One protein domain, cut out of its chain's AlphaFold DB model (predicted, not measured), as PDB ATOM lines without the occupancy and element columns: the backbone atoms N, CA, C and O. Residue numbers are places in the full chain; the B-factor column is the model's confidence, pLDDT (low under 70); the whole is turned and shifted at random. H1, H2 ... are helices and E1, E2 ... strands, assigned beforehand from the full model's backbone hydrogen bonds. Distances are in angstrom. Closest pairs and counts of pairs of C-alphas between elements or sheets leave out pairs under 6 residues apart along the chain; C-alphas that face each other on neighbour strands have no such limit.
ATOM      1  N   GLU A  65     -13.494  -2.366 -35.266       81.38
ATOM      2  CA  GLU A  65     -12.090  -2.006 -35.434       81.38
ATOM      3  C   GLU A  65     -11.572  -2.469 -36.797       81.38
ATOM      4  O   GLU A  65     -11.852  -3.586 -37.223       81.38
ATOM      5  N   GLY A  66     -10.845  -1.591 -37.488       76.69
ATOM      6  CA  GLY A  66     -10.395  -1.836 -38.859       76.69
ATOM      7  C   GLY A  66     -11.490  -1.702 -39.926       76.69
ATOM      8  O   GLY A  66     -11.174  -1.776 -41.109       76.69
ATOM      9  N   GLU A  67     -12.747  -1.447 -39.542       78.56
ATOM     10  CA  GLU A  67     -13.891  -1.326 -40.454       78.56
ATOM     11  C   GLU A  67     -14.675  -0.021 -40.208       78.56
ATOM     12  O   GLU A  67     -15.884  -0.022 -39.969       78.56
ATOM     13  N   GLY A  68     -13.997   1.130 -40.288       72.12
ATOM     14  CA  GLY A  68     -14.604   2.450 -40.039       72.12
ATOM     15  C   GLY A  68     -15.807   2.787 -40.937       72.12
ATOM     16  O   GLY A  68     -16.669   3.574 -40.550       72.12
ATOM     17  N   GLY A  69     -15.912   2.141 -42.101       78.62
ATOM     18  CA  GLY A  69     -17.046   2.246 -43.021       78.62
ATOM     19  C   GLY A  69     -18.173   1.226 -42.800       78.62
ATOM     20  O   GLY A  69     -19.128   1.236 -43.574       78.62
ATOM     21  N   ALA A  70     -18.109   0.353 -41.784       83.88
ATOM     22  CA  ALA A  70     -19.069  -0.750 -41.599       83.88
ATOM     23  C   ALA A  70     -20.511  -0.291 -41.346       83.88
ATOM     24  O   ALA A  70     -21.463  -1.026 -41.599       83.88
ATOM     25  N   TRP A  71     -20.693   0.933 -40.848       87.25
ATOM     26  CA  TRP A  71     -22.022   1.521 -40.693       87.25
ATOM     27  C   TRP A  71     -22.662   1.892 -42.035       87.25
ATOM     28  O   TRP A  71     -23.865   2.123 -42.078       87.25
ATOM     29  N   HIS A  72     -21.873   1.962 -43.119       83.12
ATOM     30  CA  HIS A  72     -22.303   2.409 -44.448       83.12
ATOM     31  C   HIS A  72     -23.132   3.702 -44.389       83.12
ATOM     32  O   HIS A  72     -24.118   3.877 -45.107       83.12
ATOM     33  N   ALA A  73     -22.732   4.592 -43.482       84.06
ATOM     34  CA  ALA A  73     -23.477   5.770 -43.097       84.06
ATOM     35  C   ALA A  73     -22.784   7.043 -43.579       84.06
ATOM     36  O   ALA A  73     -21.571   7.103 -43.748       84.06
ATOM     37  N   THR A  74     -23.592   8.082 -43.727       88.06
ATOM     38  CA  THR A  74     -23.192   9.468 -43.974       88.06
ATOM     39  C   THR A  74     -23.864  10.364 -42.930       88.06
ATOM     40  O   THR A  74     -24.886   9.978 -42.344       88.06
ATOM     41  N   LEU A  75     -23.365  11.588 -42.724       88.19
ATOM     42  CA  LEU A  75     -24.029  12.553 -41.831       88.19
ATOM     43  C   LEU A  75     -25.499  12.787 -42.215       88.19
ATOM     44  O   LEU A  75     -26.355  12.851 -41.340       88.19
ATOM     45  N   GLN A  76     -25.809  12.817 -43.514       89.94
ATOM     46  CA  GLN A  76     -27.179  12.995 -44.009       89.94
ATOM     47  C   GLN A  76     -28.073  11.800 -43.667       89.94
ATOM     48  O   GLN A  76     -29.239  11.970 -43.311       89.94
ATOM     49  N   THR A  77     -27.543  10.576 -43.765       91.31
ATOM     50  CA  THR A  77     -28.310   9.381 -43.385       91.31
ATOM     51  C   THR A  77     -28.569   9.329 -41.882       91.31
ATOM     52  O   THR A  77     -29.674   8.958 -41.490       91.31
ATOM     53  N   LEU A  78     -27.605   9.761 -41.058       91.75
ATOM     54  CA  LEU A  78     -27.773   9.866 -39.609       91.75
ATOM     55  C   LEU A  78     -28.795  10.946 -39.241       91.75
ATOM     56  O   LEU A  78     -29.702  10.679 -38.461       91.75
ATOM     57  N   GLU A  79     -28.700  12.138 -39.833       93.56
ATOM     58  CA  GLU A  79     -29.662  13.229 -39.631       93.56
ATOM     59  C   GLU A  79     -31.094  12.783 -39.936       93.56
ATOM     60  O   GLU A  79     -32.014  13.030 -39.154       93.56
ATOM     61  N   ARG A  80     -31.285  12.098 -41.069       94.00
ATOM     62  CA  ARG A  80     -32.584  11.540 -41.444       94.00
ATOM     63  C   ARG A  80     -33.063  10.519 -40.415       94.00
ATOM     64  O   ARG A  80     -34.195  10.631 -39.958       94.00
ATOM     65  N   ALA A  81     -32.207   9.580 -40.015       94.31
ATOM     66  CA  ALA A  81     -32.560   8.567 -39.024       94.31
ATOM     67  C   ALA A  81     -32.933   9.185 -37.665       94.31
ATOM     68  O   ALA A  81     -33.879   8.728 -37.031       94.31
ATOM     69  N   LEU A  82     -32.244  10.247 -37.233       94.12
ATOM     70  CA  LEU A  82     -32.570  10.977 -36.003       94.12
ATOM     71  C   LEU A  82     -33.952  11.642 -36.092       94.12
ATOM     72  O   LEU A  82     -34.745  11.529 -35.161       94.12
ATOM     73  N   ARG A  83     -34.269  12.287 -37.223       94.38
ATOM     74  CA  ARG A  83     -35.587  12.909 -37.468       94.38
ATOM     75  C   ARG A  83     -36.733  11.912 -37.562       94.38
ATOM     76  O   ARG A  83     -37.854  12.252 -37.205       94.38
ATOM     77  N   GLU A  84     -36.467  10.717 -38.069       94.25
ATOM     78  CA  GLU A  84     -37.464   9.648 -38.163       94.25
ATOM     79  C   GLU A  84     -37.625   8.896 -36.833       94.25
ATOM     80  O   GLU A  84     -38.721   8.438 -36.513       94.25
ATOM     81  N   GLY A  85     -36.545   8.770 -36.056       91.75
ATOM     82  CA  GLY A  85     -36.494   7.976 -34.832       91.75
ATOM     83  C   GLY A  85     -36.933   8.701 -33.561       91.75
ATOM     84  O   GLY A  85     -37.365   8.034 -32.622       91.75
ATOM     85  N   PHE A  86     -36.842  10.033 -33.517       92.25
ATOM     86  CA  PHE A  86     -37.123  10.817 -32.313       92.25
ATOM     87  C   PHE A  86     -38.118  11.952 -32.582       92.25
ATOM     88  O   PHE A  86     -38.077  12.567 -33.650       92.25
ATOM     89  N   PRO A  87     -39.015  12.258 -31.628       87.06
ATOM     90  CA  PRO A  87     -39.888  13.416 -31.729       87.06
ATOM     91  C   PRO A  87     -39.083  14.704 -31.501       87.06
ATOM     92  O   PRO A  87     -38.403  14.834 -30.492       87.06
ATOM     93  N   ASP A  88     -39.191  15.653 -32.434       86.81
ATOM     94  CA  ASP A  88     -38.615  17.008 -32.332       86.81
ATOM     95  C   ASP A  88     -37.109  17.068 -31.966       86.81
ATOM     96  O   ASP A  88     -36.728  17.725 -30.996       86.81
ATOM     97  N   PRO A  89     -36.217  16.385 -32.714       91.12
ATOM     98  CA  PRO A  89     -34.791  16.425 -32.421       91.12
ATOM     99  C   PRO A  89     -34.210  17.802 -32.762       91.12
ATOM    100  O   PRO A  89     -34.407  18.317 -33.871       91.12
ATOM    101  N   ALA A  90     -33.414  18.373 -31.860       91.44
ATOM    102  CA  ALA A  90     -32.616  19.548 -32.189       91.44
ATOM    103  C   ALA A  90     -31.343  19.084 -32.901       91.44
ATOM    104  O   ALA A  90     -30.587  18.289 -32.357       91.44
ATOM    105  N   ILE A  91     -31.103  19.559 -34.126       91.50
ATOM    106  CA  ILE A  91     -29.947  19.151 -34.938       91.50
ATOM    107  C   ILE A  91     -29.228  20.392 -35.465       91.50
ATOM    108  O   ILE A  91     -29.848  21.275 -36.062       91.50
ATOM    109  N   GLY A  92     -27.911  20.441 -35.278       87.69
ATOM    110  CA  GLY A  92     -27.028  21.495 -35.762       87.69
ATOM    111  C   GLY A  92     -25.848  20.932 -36.549       87.69
ATOM    112  O   GLY A  92     -25.359  19.844 -36.268       87.69
ATOM    113  N   HIS A  93     -25.368  21.691 -37.532       88.12
ATOM    114  CA  HIS A  93     -24.133  21.377 -38.248       88.12
ATOM    115  C   HIS A  93     -23.055  22.374 -37.851       88.12
ATOM    116  O   HIS A  93     -23.259  23.588 -37.945       88.12
ATOM    117  N   ARG A  94     -21.890  21.873 -37.452       86.12
ATOM    118  CA  ARG A  94     -20.733  22.697 -37.101       86.12
ATOM    119  C   ARG A  94     -19.525  22.254 -37.909       86.12
ATOM    120  O   ARG A  94     -19.287  21.067 -38.093       86.12
ATOM    121  N   ARG A  95     -18.716  23.209 -38.369       78.94
ATOM    122  CA  ARG A  95     -17.388  22.903 -38.910       78.94
ATOM    123  C   ARG A  95     -16.396  22.825 -37.754       78.94
ATOM    124  O   ARG A  95     -16.220  23.802 -37.029       78.94
ATOM    125  N   SER A  96     -15.781  21.665 -37.562       68.38
ATOM    126  CA  SER A  96     -14.732  21.469 -36.568       68.38
ATOM    127  C   SER A  96     -13.483  22.247 -36.978       68.38
ATOM    128  O   SER A  96     -12.936  22.031 -38.059       68.38
ATOM    129  N   GLY A  97     -13.017  23.145 -36.107       61.06
ATOM    130  CA  GLY A  97     -11.791  23.915 -36.332       61.06
ATOM    131  C   GLY A  97     -10.504  23.094 -36.199       61.06
ATOM    132  O   GLY A  97      -9.444  23.578 -36.576       61.06
ATOM    133  N   ILE A  98     -10.586  21.867 -35.672       59.62
ATOM    134  CA  ILE A  98      -9.413  21.024 -35.389       59.62
ATOM    135  C   ILE A  98      -9.061  20.149 -36.595       59.62
ATOM    136  O   ILE A  98      -7.885  19.923 -36.865       59.62
ATOM    137  N   HIS A  99     -10.059  19.638 -37.318       59.78
ATOM    138  CA  HIS A  99      -9.854  18.681 -38.419       59.78
ATOM    139  C   HIS A  99     -10.520  19.121 -39.736       59.78
ATOM    140  O   HIS A  99     -10.705  18.306 -40.630       59.78
ATOM    141  N   GLU A 100     -10.941  20.390 -39.841       67.56
ATOM    142  CA  GLU A 100     -11.693  20.958 -40.978       67.56
ATOM    143  C   GLU A 100     -12.915  20.137 -41.445       67.56
ATOM    144  O   GLU A 100     -13.448  20.369 -42.533       67.56
ATOM    145  N   MET A 101     -13.408  19.216 -40.615       75.69
ATOM    146  CA  MET A 101     -14.527  18.330 -40.928       75.69
ATOM    147  C   MET A 101     -15.862  18.922 -40.477       75.69
ATOM    148  O   MET A 101     -15.930  19.700 -39.523       75.69
ATOM    149  N   THR A 102     -16.943  18.544 -41.156       84.75
ATOM    150  CA  THR A 102     -18.299  18.852 -40.686       84.75
ATOM    151  C   THR A 102     -18.691  17.819 -39.638       84.75
ATOM    152  O   THR A 102     -18.526  16.625 -39.866       84.75
ATOM    153  N   VAL A 103     -19.201  18.281 -38.502       88.44
ATOM    154  CA  VAL A 103     -19.802  17.447 -37.461       88.44
ATOM    155  C   VAL A 103     -21.284  17.786 -37.341       88.44
ATOM    156  O   VAL A 103     -21.703  18.911 -37.635       88.44
ATOM    157  N   LEU A 104     -22.069  16.801 -36.921       90.88
ATOM    158  CA  LEU A 104     -23.486  16.943 -36.627       90.88
ATOM    159  C   LEU A 104     -23.664  16.895 -35.114       90.88
ATOM    160  O   LEU A 104     -23.360  15.886 -34.487       90.88
ATOM    161  N   ASP A 105     -24.152  17.979 -34.532       91.25
ATOM    162  CA  ASP A 105     -24.575  18.021 -33.138       91.25
ATOM    163  C   ASP A 105     -26.067  17.740 -33.058       91.25
ATOM    164  O   ASP A 105     -26.841  18.212 -33.896       91.25
ATOM    165  N   PHE A 106     -26.479  16.983 -32.054       91.06
ATOM    166  CA  PHE A 106     -27.874  16.650 -31.844       91.06
ATOM    167  C   PHE A 106     -28.235  16.633 -30.361       91.06
ATOM    168  O   PHE A 106     -27.427  16.266 -29.509       91.06
ATOM    169  N   GLU A 107     -29.483  16.978 -30.079       93.94
ATOM    170  CA  GLU A 107     -30.150  16.745 -28.807       93.94
ATOM    171  C   GLU A 107     -31.441  15.973 -29.092       93.94
ATOM    172  O   GLU A 107     -32.235  16.362 -29.953       93.94
ATOM    173  N   ILE A 108     -31.619  14.845 -28.409       91.75
ATOM    174  CA  ILE A 108     -32.743  13.928 -28.627       91.75
ATOM    175  C   ILE A 108     -33.258  13.373 -27.301       91.75
ATOM    176  O   ILE A 108     -32.522  13.301 -26.314       91.75
ATOM    177  N   GLU A 109     -34.507  12.914 -27.313       92.69
ATOM    178  CA  GLU A 109     -35.155  12.243 -26.187       92.69
ATOM    179  C   GLU A 109     -35.278  10.727 -26.458       92.69
ATOM    180  O   GLU A 109     -36.296  10.275 -26.989       92.69
ATOM    181  N   PRO A 110     -34.250   9.896 -26.167       87.62
ATOM    182  CA  PRO A 110     -34.285   8.472 -26.507       87.62
ATOM    183  C   PRO A 110     -35.220   7.632 -25.632       87.62
ATOM    184  O   PRO A 110     -35.491   6.474 -25.948       87.62
ATOM    185  N   ALA A 111     -35.703   8.186 -24.525       85.38
ATOM    186  CA  ALA A 111     -36.757   7.610 -23.703       85.38
ATOM    187  C   ALA A 111     -37.529   8.739 -23.002       85.38
ATOM    188  O   ALA A 111     -36.963   9.818 -22.842       85.38
ATOM    189  N   PRO A 112     -38.771   8.509 -22.533       84.19
ATOM    190  CA  PRO A 112     -39.554   9.552 -21.873       84.19
ATOM    191  C   PRO A 112     -38.791  10.212 -20.719       84.19
ATOM    192  O   PRO A 112     -38.269   9.513 -19.846       84.19
ATOM    193  N   ASP A 113     -38.741  11.542 -20.733       83.31
ATOM    194  CA  ASP A 113     -38.031  12.407 -19.790       83.31
ATOM    195  C   ASP A 113     -36.500  12.199 -19.746       83.31
ATOM    196  O   ASP A 113     -35.834  12.649 -18.810       83.31
ATOM    197  N   VAL A 114     -35.916  11.535 -20.748       85.50
ATOM    198  CA  VAL A 114     -34.473  11.284 -20.861       85.50
ATOM    199  C   VAL A 114     -33.930  12.007 -22.075       85.50
ATOM    200  O   VAL A 114     -34.227  11.612 -23.192       85.50
ATOM    201  N   TRP A 115     -33.070  12.996 -21.850       88.12
ATOM    202  CA  TRP A 115     -32.452  13.796 -22.904       88.12
ATOM    203  C   TRP A 115     -30.964  13.490 -23.011       88.12
ATOM    204  O   TRP A 115     -30.273  13.393 -21.994       88.12
ATOM    205  N   VAL A 116     -30.470  13.339 -24.238       90.81
ATOM    206  CA  VAL A 116     -29.042  13.162 -24.512       90.81
ATOM    207  C   VAL A 116     -28.574  14.178 -25.535       90.81
ATOM    208  O   VAL A 116     -29.240  14.426 -26.539       90.81
ATOM    209  N   ASN A 117     -27.395  14.725 -25.271       92.19
ATOM    210  CA  ASN A 117     -26.661  15.566 -26.194       92.19
ATOM    211  C   ASN A 117     -25.549  14.739 -26.828       92.19
ATOM    212  O   ASN A 117     -24.875  13.967 -26.139       92.19
ATOM    213  N   GLY A 118     -25.353  14.897 -28.131       91.56
ATOM    214  CA  GLY A 118     -24.303  14.191 -28.834       91.56
ATOM    215  C   GLY A 118     -23.740  14.933 -30.031       91.56
ATOM    216  O   GLY A 118     -24.335  15.861 -30.573       91.56
ATOM    217  N   THR A 119     -22.557  14.496 -30.439       92.19
ATOM    218  CA  THR A 119     -21.860  14.962 -31.631       92.19
ATOM    219  C   THR A 119     -21.444  13.746 -32.442       92.19
ATOM    220  O   THR A 119     -20.790  12.837 -31.933       92.19
ATOM    221  N   ALA A 120     -21.801  13.741 -33.717       90.75
ATOM    222  CA  ALA A 120     -21.406  12.739 -34.684       90.75
ATOM    223  C   ALA A 120     -20.424  13.335 -35.690       90.75
ATOM    224  O   ALA A 120     -20.619  14.449 -36.184       90.75
ATOM    225  N   ALA A 121     -19.407  12.565 -36.052       87.38
ATOM    226  CA  ALA A 121     -18.636  12.822 -37.255       87.38
ATOM    227  C   ALA A 121     -18.590  11.547 -38.082       87.38
ATOM    228  O   ALA A 121     -18.300  10.466 -37.570       87.38
ATOM    229  N   ILE A 122     -18.902  11.687 -39.365       85.19
ATOM    230  CA  ILE A 122     -18.833  10.603 -40.332       85.19
ATOM    231  C   ILE A 122     -18.104  11.152 -41.551       85.19
ATOM    232  O   ILE A 122     -18.626  11.992 -42.283       85.19
ATOM    233  N   THR A 123     -16.869  10.704 -41.714       73.12
ATOM    234  CA  THR A 123     -15.968  11.009 -42.821       73.12
ATOM    235  C   THR A 123     -15.859   9.753 -43.668       73.12
ATOM    236  O   THR A 123     -15.236   8.769 -43.274       73.12
ATOM    237  N   GLU A 124     -16.503   9.776 -44.829       59.69
ATOM    238  CA  GLU A 124     -16.352   8.707 -45.809       59.69
ATOM    239  C   GLU A 124     -14.918   8.693 -46.367       59.69
ATOM    240  O   GLU A 124     -14.350   9.766 -46.596       59.69
ATOM    241  N   PRO A 125     -14.341   7.512 -46.652       54.47
ATOM    242  CA  PRO A 125     -14.868   6.163 -46.398       54.47
ATOM    243  C   PRO A 125     -14.423   5.550 -45.055       54.47
ATOM    244  O   PRO A 125     -14.851   4.446 -44.719       54.47
ATOM    245  N   ASP A 126     -13.572   6.240 -44.294       64.94
ATOM    246  CA  ASP A 126     -12.691   5.578 -43.326       64.94
ATOM    247  C   ASP A 126     -13.083   5.768 -41.857       64.94
ATOM    248  O   ASP A 126     -12.496   5.121 -40.988       64.94
ATOM    249  N   TYR A 127     -14.030   6.660 -41.539       71.00
ATOM    250  CA  TYR A 127     -14.160   7.102 -40.155       71.00
ATOM    251  C   TYR A 127     -15.570   7.539 -39.744       71.00
ATOM    252  O   TYR A 127     -16.081   8.540 -40.237       71.00
ATOM    253  N   ALA A 128     -16.173   6.847 -38.776       83.56
ATOM    254  CA  ALA A 128     -17.432   7.243 -38.149       83.56
ATOM    255  C   ALA A 128     -17.332   7.138 -36.624       83.56
ATOM    256  O   ALA A 128     -16.816   6.156 -36.096       83.56
ATOM    257  N   TYR A 129     -17.852   8.132 -35.908       87.12
ATOM    258  CA  TYR A 129     -18.079   8.032 -34.472       87.12
ATOM    259  C   TYR A 129     -19.247   8.910 -34.033       87.12
ATOM    260  O   TYR A 129     -19.581   9.916 -34.667       87.12
ATOM    261  N   ILE A 130     -19.841   8.536 -32.904       92.38
ATOM    262  CA  ILE A 130     -20.858   9.325 -32.213       92.38
ATOM    263  C   ILE A 130     -20.472   9.419 -30.745       92.38
ATOM    264  O   ILE A 130     -20.293   8.401 -30.086       92.38
ATOM    265  N   THR A 131     -20.384  10.629 -30.217       92.94
ATOM    266  CA  THR A 131     -20.105  10.884 -28.803       92.94
ATOM    267  C   THR A 131     -21.345  11.451 -28.140       92.94
ATOM    268  O   THR A 131     -21.925  12.395 -28.659       92.94
ATOM    269  N   LEU A 132     -21.723  10.915 -26.984       93.38
ATOM    270  CA  LEU A 132     -22.686  11.505 -26.063       93.38
ATOM    271  C   LEU A 132     -21.950  12.222 -24.934       93.38
ATOM    272  O   LEU A 132     -20.970  11.691 -24.400       93.38
ATOM    273  N   THR A 133     -22.431  13.402 -24.557       90.62
ATOM    274  CA  THR A 133     -21.810  14.253 -23.537       90.62
ATOM    275  C   THR A 133     -22.570  14.260 -22.231       90.62
ATOM    276  O   THR A 133     -23.787  14.411 -22.222       90.62
ATOM    277  N   ASP A 134     -21.821  14.166 -21.129       89.69
ATOM    278  CA  ASP A 134     -22.352  14.257 -19.768       89.69
ATOM    279  C   ASP A 134     -23.603  13.388 -19.585       89.69
ATOM    280  O   ASP A 134     -24.658  13.885 -19.208       89.69
ATOM    281  N   VAL A 135     -23.508  12.093 -19.897       91.62
ATOM    282  CA  VAL A 135     -24.627  11.147 -19.791       91.62
ATOM    283  C   VAL A 135     -24.337  10.051 -18.775       91.62
ATOM    284  O   VAL A 135     -23.193   9.678 -18.508       91.62
ATOM    285  N   THR A 136     -25.400   9.502 -18.209       92.50
ATOM    286  CA  THR A 136     -25.359   8.287 -17.391       92.50
ATOM    287  C   THR A 136     -25.342   7.043 -18.277       92.50
ATOM    288  O   THR A 136     -25.709   7.083 -19.452       92.50
ATOM    289  N   ALA A 137     -25.002   5.892 -17.700       92.50
ATOM    290  CA  ALA A 137     -25.118   4.600 -18.382       92.50
ATOM    291  C   ALA A 137     -26.560   4.260 -18.829       92.50
ATOM    292  O   ALA A 137     -26.760   3.514 -19.789       92.50
ATOM    293  N   ASP A 138     -27.577   4.809 -18.162       91.44
ATOM    294  CA  ASP A 138     -28.990   4.541 -18.469       91.44
ATOM    295  C   ASP A 138     -29.488   5.368 -19.654       91.44
ATOM    296  O   ASP A 138     -30.274   4.892 -20.481       91.44
ATOM    297  N   GLU A 139     -28.995   6.600 -19.733       93.06
ATOM    298  CA  GLU A 139     -29.212   7.531 -20.836       93.06
ATOM    299  C   GLU A 139     -28.444   7.053 -22.081       93.06
ATOM    300  O   GLU A 139     -29.035   6.867 -23.146       93.06
ATOM    301  N   ALA A 140     -27.154   6.728 -21.928       93.56
ATOM    302  CA  ALA A 140     -26.327   6.176 -23.001       93.56
ATOM    303  C   ALA A 140     -26.853   4.828 -23.513       93.56
ATOM    304  O   ALA A 140     -26.818   4.571 -24.713       93.56
ATOM    305  N   GLY A 141     -27.375   3.973 -22.628       93.12
ATOM    306  CA  GLY A 141     -27.943   2.680 -23.009       93.12
ATOM    307  C   GLY A 141     -29.208   2.802 -23.861       93.12
ATOM    308  O   GLY A 141     -29.387   2.018 -24.791       93.12
ATOM    309  N   ALA A 142     -30.052   3.808 -23.600       92.75
ATOM    310  CA  ALA A 142     -31.229   4.083 -24.425       92.75
ATOM    311  C   ALA A 142     -30.827   4.458 -25.860       92.75
ATOM    312  O   ALA A 142     -31.360   3.905 -26.822       92.75
ATOM    313  N   PHE A 143     -29.829   5.334 -25.999       94.38
ATOM    314  CA  PHE A 143     -29.281   5.689 -27.305       94.38
ATOM    315  C   PHE A 143     -28.592   4.506 -27.995       94.38
ATOM    316  O   PHE A 143     -28.820   4.271 -29.177       94.38
ATOM    317  N   ALA A 144     -27.785   3.732 -27.263       93.69
ATOM    318  CA  ALA A 144     -27.049   2.591 -27.806       93.69
ATOM    319  C   ALA A 144     -27.978   1.529 -28.416       93.69
ATOM    320  O   ALA A 144     -27.636   0.929 -29.433       93.69
ATOM    321  N   ILE A 145     -29.158   1.318 -27.824       92.94
ATOM    322  CA  ILE A 145     -30.182   0.430 -28.384       92.94
ATOM    323  C   ILE A 145     -30.740   0.975 -29.684       92.94
ATOM    324  O   ILE A 145     -30.791   0.236 -30.658       92.94
ATOM    325  N   TRP A 146     -31.125   2.250 -29.728       94.06
ATOM    326  CA  TRP A 146     -31.602   2.845 -30.973       94.06
ATOM    327  C   TRP A 146     -30.528   2.782 -32.068       94.06
ATOM    328  O   TRP A 146     -30.824   2.411 -33.202       94.06
ATOM    329  N   LEU A 147     -29.271   3.072 -31.719       92.88
ATOM    330  CA  LEU A 147     -28.148   2.991 -32.644       92.88
ATOM    331  C   LEU A 147     -28.018   1.570 -33.208       92.88
ATOM    332  O   LEU A 147     -28.001   1.397 -34.423       92.88
ATOM    333  N   ARG A 148     -27.989   0.558 -32.334       92.38
ATOM    334  CA  ARG A 148     -27.874  -0.857 -32.704       92.38
ATOM    335  C   ARG A 148     -29.071  -1.357 -33.510       92.38
ATOM    336  O   ARG A 148     -28.862  -2.043 -34.493       92.38
ATOM    337  N   ASP A 149     -30.295  -1.055 -33.094       90.88
ATOM    338  CA  ASP A 149     -31.496  -1.720 -33.618       90.88
ATOM    339  C   ASP A 149     -32.129  -0.976 -34.799       90.88
ATOM    340  O   ASP A 149     -32.781  -1.603 -35.635       90.88
ATOM    341  N   SER A 150     -31.930   0.341 -34.890       89.19
ATOM    342  CA  SER A 150     -32.574   1.181 -35.907       89.19
ATOM    343  C   SER A 150     -31.590   1.736 -36.930       89.19
ATOM    344  O   SER A 150     -31.919   1.789 -38.113       89.19
ATOM    345  N   PHE A 151     -30.398   2.167 -36.503       89.06
ATOM    346  CA  PHE A 151     -29.447   2.822 -37.406       89.06
ATOM    347  C   PHE A 151     -28.472   1.837 -38.055       89.06
ATOM    348  O   PHE A 151     -28.274   1.877 -39.267       89.06
ATOM    349  N   VAL A 152     -27.898   0.922 -37.268       88.56
ATOM    350  CA  VAL A 152     -26.943  -0.097 -37.736       88.56
ATOM    351  C   VAL A 152     -27.385  -1.509 -37.322       88.56
ATOM    352  O   VAL A 152     -26.691  -2.155 -36.537       88.56
ATOM    353  N   PRO A 153     -28.509  -2.024 -37.872       79.25
ATOM    354  CA  PRO A 153     -29.204  -3.246 -37.425       79.25
ATOM    355  C   PRO A 153     -28.463  -4.574 -37.652       79.25
ATOM    356  O   PRO A 153     -29.082  -5.639 -37.630       79.25
ATOM    357  N   ALA A 154     -27.147  -4.557 -37.868       76.31
ATOM    358  CA  ALA A 154     -26.349  -5.769 -37.992       76.31
ATOM    359  C   ALA A 154     -25.632  -6.109 -36.671       76.31
ATOM    360  O   ALA A 154     -25.204  -5.222 -35.923       76.31
ATOM    361  N   PRO A 155     -25.487  -7.409 -36.363       76.75
ATOM    362  CA  PRO A 155     -24.867  -7.844 -35.124       76.75
ATOM    363  C   PRO A 155     -23.415  -7.355 -35.048       76.75
ATOM    364  O   PRO A 155     -22.688  -7.383 -36.035       76.75
ATOM    365  N   HIS A 156     -22.990  -6.954 -33.848       78.69
ATOM    366  CA  HIS A 156     -21.602  -6.587 -33.533       78.69
ATOM    367  C   HIS A 156     -21.033  -5.366 -34.279       78.69
ATOM    368  O   HIS A 156     -19.819  -5.178 -34.286       78.69
ATOM    369  N   LEU A 157     -21.884  -4.498 -34.839       85.94
ATOM    370  CA  LEU A 157     -21.437  -3.280 -35.527       85.94
ATOM    371  C   LEU A 157     -21.138  -2.089 -34.615       85.94
ATOM    372  O   LEU A 157     -20.617  -1.083 -35.085       85.94
ATOM    373  N   VAL A 158     -21.472  -2.166 -33.329       90.31
ATOM    374  CA  VAL A 158     -21.273  -1.052 -32.398       90.31
ATOM    375  C   VAL A 158     -20.241  -1.448 -31.356       90.31
ATOM    376  O   VAL A 158     -20.397  -2.449 -30.661       90.31
ATOM    377  N   ARG A 159     -19.197  -0.638 -31.218       92.56
ATOM    378  CA  ARG A 159     -18.276  -0.636 -30.079       92.56
ATOM    379  C   ARG A 159     -18.484   0.646 -29.286       92.56
ATOM    380  O   ARG A 159     -18.949   1.641 -29.837       92.56
ATOM    381  N   PHE A 160     -18.155   0.631 -28.004       93.81
ATOM    382  CA  PHE A 160     -18.270   1.796 -27.140       93.81
ATOM    383  C   PHE A 160     -17.033   1.974 -26.256       93.81
ATOM    384  O   PHE A 160     -16.353   1.011 -25.906       93.81
ATOM    385  N   ALA A 161     -16.766   3.210 -25.859       92.19
ATOM    386  CA  ALA A 161     -15.796   3.556 -24.828       92.19
ATOM    387  C   ALA A 161     -16.340   4.704 -23.967       92.19
ATOM    388  O   ALA A 161     -17.293   5.381 -24.359       92.19
ATOM    389  N   SER A 162     -15.738   4.937 -22.802       92.00
ATOM    390  CA  SER A 162     -16.100   6.055 -21.927       92.00
ATOM    391  C   SER A 162     -14.898   6.940 -21.615       92.00
ATOM    392  O   SER A 162     -13.765   6.462 -21.554       92.00
ATOM    393  N   SER A 163     -15.145   8.230 -21.359       87.62
ATOM    394  CA  SER A 163     -14.095   9.145 -20.891       87.62
ATOM    395  C   SER A 163     -13.430   8.668 -19.610       87.62
ATOM    396  O   SER A 163     -12.233   8.863 -19.433       87.62
ATOM    397  N   LEU A 164     -14.205   8.031 -18.728       86.06
ATOM    398  CA  LEU A 164     -13.693   7.483 -17.482       86.06
ATOM    399  C   LEU A 164     -12.706   6.336 -17.730       86.06
ATOM    400  O   LEU A 164     -11.635   6.323 -17.131       86.06
ATOM    401  N   ALA A 165     -13.032   5.409 -18.633       85.69
ATOM    402  CA  ALA A 165     -12.141   4.310 -19.000       85.69
ATOM    403  C   ALA A 165     -10.828   4.835 -19.601       85.69
ATOM    404  O   ALA A 165      -9.743   4.480 -19.144       85.69
ATOM    405  N   MET A 166     -10.919   5.780 -20.539       85.31
ATOM    406  CA  MET A 166      -9.737   6.352 -21.186       85.31
ATOM    407  C   MET A 166      -8.863   7.177 -20.247       85.31
ATOM    408  O   MET A 166      -7.638   7.109 -20.329       85.31
ATOM    409  N   ALA A 167      -9.463   7.922 -19.316       84.50
ATOM    410  CA  ALA A 167      -8.713   8.623 -18.276       84.50
ATOM    411  C   ALA A 167      -7.918   7.657 -17.376       84.50
ATOM    412  O   ALA A 167      -6.898   8.050 -16.813       84.50
ATOM    413  N   ASN A 168      -8.354   6.398 -17.284       83.81
ATOM    414  CA  ASN A 168      -7.670   5.317 -16.579       83.81
ATOM    415  C   ASN A 168      -6.756   4.472 -17.493       83.81
ATOM    416  O   ASN A 168      -6.249   3.439 -17.062       83.81
ATOM    417  N   GLY A 169      -6.506   4.916 -18.729       82.25
ATOM    418  CA  GLY A 169      -5.592   4.265 -19.670       82.25
ATOM    419  C   GLY A 169      -6.197   3.119 -20.480       82.25
ATOM    420  O   GLY A 169      -5.454   2.455 -21.196       82.25
ATOM    421  N   GLU A 170      -7.508   2.884 -20.394       85.31
ATOM    422  CA  GLU A 170      -8.195   1.925 -21.264       85.31
ATOM    423  C   GLU A 170      -8.452   2.563 -22.628       85.31
ATOM    424  O   GLU A 170      -9.282   3.461 -22.764       85.31
ATOM    425  N   ASP A 171      -7.739   2.097 -23.641       76.12
ATOM    426  CA  ASP A 171      -7.743   2.651 -24.990       76.12
ATOM    427  C   ASP A 171      -8.507   1.787 -26.000       76.12
ATOM    428  O   ASP A 171      -8.663   2.195 -27.155       76.12
ATOM    429  N   THR A 172      -9.023   0.626 -25.580       82.06
ATOM    430  CA  THR A 172      -9.683  -0.335 -26.463       82.06
ATOM    431  C   THR A 172     -11.208  -0.285 -26.291       82.06
ATOM    432  O   THR A 172     -11.747  -0.699 -25.260       82.06
ATOM    433  N   PRO A 173     -11.972   0.174 -27.307       87.31
ATOM    434  CA  PRO A 173     -13.432   0.185 -27.240       87.31
ATOM    435  C   PRO A 173     -14.007  -1.224 -27.070       87.31
ATOM    436  O   PRO A 173     -13.653  -2.146 -27.807       87.31
ATOM    437  N   SER A 174     -14.951  -1.395 -26.151       89.44
ATOM    438  CA  SER A 174     -15.631  -2.668 -25.895       89.44
ATOM    439  C   SER A 174     -16.772  -2.906 -26.893       89.44
ATOM    440  O   SER A 174     -17.473  -1.958 -27.247       89.44
ATOM    441  N   PRO A 175     -17.018  -4.144 -27.353       91.50
ATOM    442  CA  PRO A 175     -18.141  -4.428 -28.242       91.50
ATOM    443  C   PRO A 175     -19.484  -4.298 -27.514       91.50
ATOM    444  O   PRO A 175     -19.642  -4.739 -26.371       91.50
ATOM    445  N   LEU A 176     -20.479  -3.742 -28.201       91.62
ATOM    446  CA  LEU A 176     -21.870  -3.786 -27.776       91.62
ATOM    447  C   LEU A 176     -22.466  -5.162 -28.146       91.62
ATOM    448  O   LEU A 176     -22.266  -5.642 -29.267       91.62
ATOM    449  N   PRO A 177     -23.206  -5.821 -27.240       89.19
ATOM    450  CA  PRO A 177     -23.891  -7.072 -27.542       89.19
ATOM    451  C   PRO A 177     -24.865  -6.937 -28.720       89.19
ATOM    452  O   PRO A 177     -25.614  -5.963 -28.809       89.19
ATOM    453  N   ALA A 178     -24.908  -7.961 -29.580       86.69
ATOM    454  CA  ALA A 178     -25.792  -8.022 -30.751       86.69
ATOM    455  C   ALA A 178     -27.297  -8.040 -30.413       86.69
ATOM    456  O   ALA A 178     -28.128  -7.869 -31.295       86.69
ATOM    457  N   GLY A 179     -27.650  -8.253 -29.147       86.19
ATOM    458  CA  GLY A 179     -29.016  -8.218 -28.642       86.19
ATOM    459  C   GLY A 179     -29.026  -7.931 -27.143       86.19
ATOM    460  O   GLY A 179     -27.973  -7.741 -26.534       86.19
ATOM    461  N   GLY A 180     -30.215  -7.882 -26.552       85.75
ATOM    462  CA  GLY A 180     -30.414  -7.565 -25.134       85.75
ATOM    463  C   GLY A 180     -31.294  -6.335 -24.941       85.75
ATOM    464  O   GLY A 180     -31.358  -5.466 -25.821       85.75
ATOM    465  N   SER A 181     -31.988  -6.298 -23.804       89.19
ATOM    466  CA  SER A 181     -32.899  -5.217 -23.437       89.19
ATOM    467  C   SER A 181     -32.145  -3.953 -23.017       89.19
ATOM    468  O   SER A 181     -30.918  -3.940 -22.876       89.19
ATOM    469  N   ARG A 182     -32.892  -2.870 -22.776       86.19
ATOM    470  CA  ARG A 182     -32.340  -1.625 -22.222       86.19
ATOM    471  C   ARG A 182     -31.622  -1.865 -20.911       86.19
ATOM    472  O   ARG A 182     -30.529  -1.351 -20.712       86.19
ATOM    473  N   GLU A 183     -32.197  -2.683 -20.048       88.88
ATOM    474  CA  GLU A 183     -31.627  -3.032 -18.755       88.88
ATOM    475  C   GLU A 183     -30.314  -3.809 -18.911       88.88
ATOM    476  O   GLU A 183     -29.366  -3.541 -18.169       88.88
ATOM    477  N   ASP A 184     -30.225  -4.709 -19.896       90.62
ATOM    478  CA  ASP A 184     -29.004  -5.468 -20.184       90.62
ATOM    479  C   ASP A 184     -27.871  -4.545 -20.646       90.62
ATOM    480  O   ASP A 184     -26.752  -4.607 -20.119       90.62
ATOM    481  N   ILE A 185     -28.171  -3.659 -21.603       92.56
ATOM    482  CA  ILE A 185     -27.200  -2.719 -22.170       92.56
ATOM    483  C   ILE A 185     -26.793  -1.667 -21.137       92.56
ATOM    484  O   ILE A 185     -25.604  -1.470 -20.903       92.56
ATOM    485  N   SER A 186     -27.738  -1.044 -20.437       91.56
ATOM    486  CA  SER A 186     -27.426  -0.106 -19.355       91.56
ATOM    487  C   SER A 186     -26.642  -0.781 -18.229       91.56
ATOM    488  O   SER A 186     -25.679  -0.215 -17.718       91.56
ATOM    489  N   GLY A 187     -26.979  -2.024 -17.874       90.94
ATOM    490  CA  GLY A 187     -26.222  -2.819 -16.909       90.94
ATOM    491  C   GLY A 187     -24.781  -3.083 -17.353       90.94
ATOM    492  O   GLY A 187     -23.868  -3.004 -16.530       90.94
ATOM    493  N   LEU A 188     -24.557  -3.355 -18.641       93.38
ATOM    494  CA  LEU A 188     -23.219  -3.475 -19.226       93.38
ATOM    495  C   LEU A 188     -22.438  -2.163 -19.108       93.38
ATOM    496  O   LEU A 188     -21.312  -2.180 -18.613       93.38
ATOM    497  N   LEU A 189     -23.037  -1.040 -19.507       93.25
ATOM    498  CA  LEU A 189     -22.394   0.273 -19.437       93.25
ATOM    499  C   LEU A 189     -22.056   0.656 -17.987       93.25
ATOM    500  O   LEU A 189     -20.949   1.114 -17.719       93.25
ATOM    501  N   ARG A 190     -22.945   0.384 -17.020       92.56
ATOM    502  CA  ARG A 190     -22.662   0.596 -15.588       92.56
ATOM    503  C   ARG A 190     -21.497  -0.257 -15.093       92.56
ATOM    504  O   ARG A 190     -20.647   0.254 -14.371       92.56
ATOM    505  N   ARG A 191     -21.439  -1.544 -15.464       90.81
ATOM    506  CA  ARG A 191     -20.317  -2.429 -15.091       90.81
ATOM    507  C   ARG A 191     -18.996  -1.953 -15.688       90.81
ATOM    508  O   ARG A 191     -17.982  -1.994 -14.999       90.81
ATOM    509  N   HIS A 192     -19.024  -1.472 -16.930       90.00
ATOM    510  CA  HIS A 192     -17.861  -0.857 -17.561       90.00
ATOM    511  C   HIS A 192     -17.368   0.337 -16.733       90.00
ATOM    512  O   HIS A 192     -16.212   0.343 -16.333       90.00
ATOM    513  N   LEU A 193     -18.244   1.280 -16.360       89.19
ATOM    514  CA  LEU A 193     -17.849   2.418 -15.513       89.19
ATOM    515  C   LEU A 193     -17.351   1.996 -14.128       89.19
ATOM    516  O   LEU A 193     -16.353   2.524 -13.653       89.19
ATOM    517  N   GLY A 194     -18.000   1.015 -13.496       86.50
ATOM    518  CA  GLY A 194     -17.601   0.511 -12.179       86.50
ATOM    519  C   GLY A 194     -16.220  -0.154 -12.146       86.50
ATOM    520  O   GLY A 194     -15.664  -0.318 -11.068       86.50
ATOM    521  N   THR A 195     -15.653  -0.509 -13.303       86.00
ATOM    522  CA  THR A 195     -14.271  -1.013 -13.403       86.00
ATOM    523  C   THR A 195     -13.241   0.106 -13.205       86.00
ATOM    524  O   THR A 195     -12.111  -0.176 -12.832       86.00
ATOM    525  N   PHE A 196     -13.640   1.364 -13.413       83.12
ATOM    526  CA  PHE A 196     -12.757   2.535 -13.431       83.12
ATOM    527  C   PHE A 196     -13.136   3.606 -12.388       83.12
ATOM    528  O   PHE A 196     -12.493   4.653 -12.320       83.12
TER     529      PHE A 196
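This is residues 65 to 196 of the 198 residues of an uncharacterized protein of Streptomyces sp. TLI_105 (UniProt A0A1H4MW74). A twisted wall of four antiparallel strands, E1 to E4, has two helices, H1 and H2, packed over one face and no named helix on the other. H4 packs on H2 farther out from the sheet, while the short strand E5 runs near the edge strand E4 and leads into the small helix H3. The printed part has 132 residues, with four named helices and five named strands in the order H1 E1 E2 E3 E4 H2 E5 H3 H4, and its class is mixed, helices and strands. The sheet order is E1 E2 E3 E4. The whole is compact and rounded, with a radius of gyration of the C-alphas of 14.3 A and spans of 35 by 34 by 27 A.

H1, residues 75 to 85, comes before a meander, each strand the antiparallel neighbour of the one before: E1, residues 90 to 95, E2, residues 102 to 111, E3, residues 114 to 123, and E4, residues 127 to 135. Each successive pair is a hairpin; N 92 and O 105 are 2.8 A apart in E1 and E2, N 106 and O 118 are 2.8 A apart in E2 and E3, and N 123 and O 127 are 2.7 A apart in E3 and E4, within hydrogen-bond range. H1 is on the sheet at a height of 8.5 A, and on the local plane it runs along the strands at 14 degrees to E2. H2, residues 137 to 151, is on the same face, and the C-alphas of Pro 110 and Ala 142, the closest of E2 and H2, are 5.7 A apart. H1 and H2 only just touch, with 3 pairs of C-alphas within 8 A, the closest being Ala 81 and Phe 151 at 6.7 A; they are about perpendicular at 74 degrees. E5, residues 159 to 162, pairs with no named strand and is near E4, but its residues 159 to 160 pair antiparallel with residues 174 to 175. H3, residues 163 to 167, is not on the sheet. H4, residues 182 to 194, touches H2 at a steep tilt of 52 degrees, opposite ways, with the C-alphas of Gly 141 and Ser 186 closest at 4.6 A. H3 and H4 only just touch, with 3 pairs of C-alphas within 8 A, Leu 164 and Leu 193 being closest at 6.8 A. In H1, H2, H3 and H4 every O i to N i+4 pair is within hydrogen-bond range.

H1 begins at C-alpha 75, (-24.029, 12.553, -41.831), and H4 ends at C-alpha 194, (-17.601, 0.511, -12.179). From first to last C-alpha, E2 measures 27.5 A, E3 28.7 A, E4 23.3 A, H2 19.6 A and H4 18.0 A.

The C-alphas farthest apart, those of Glu 100 and Glu 183, are 38.3 A apart. The printed part has no cut, and the link from H3 to H4, residues 168 to 181, is long. Mean pLDDT of the printed part is 86.5; residues 96 to 100 and 124 to 126 are under 70.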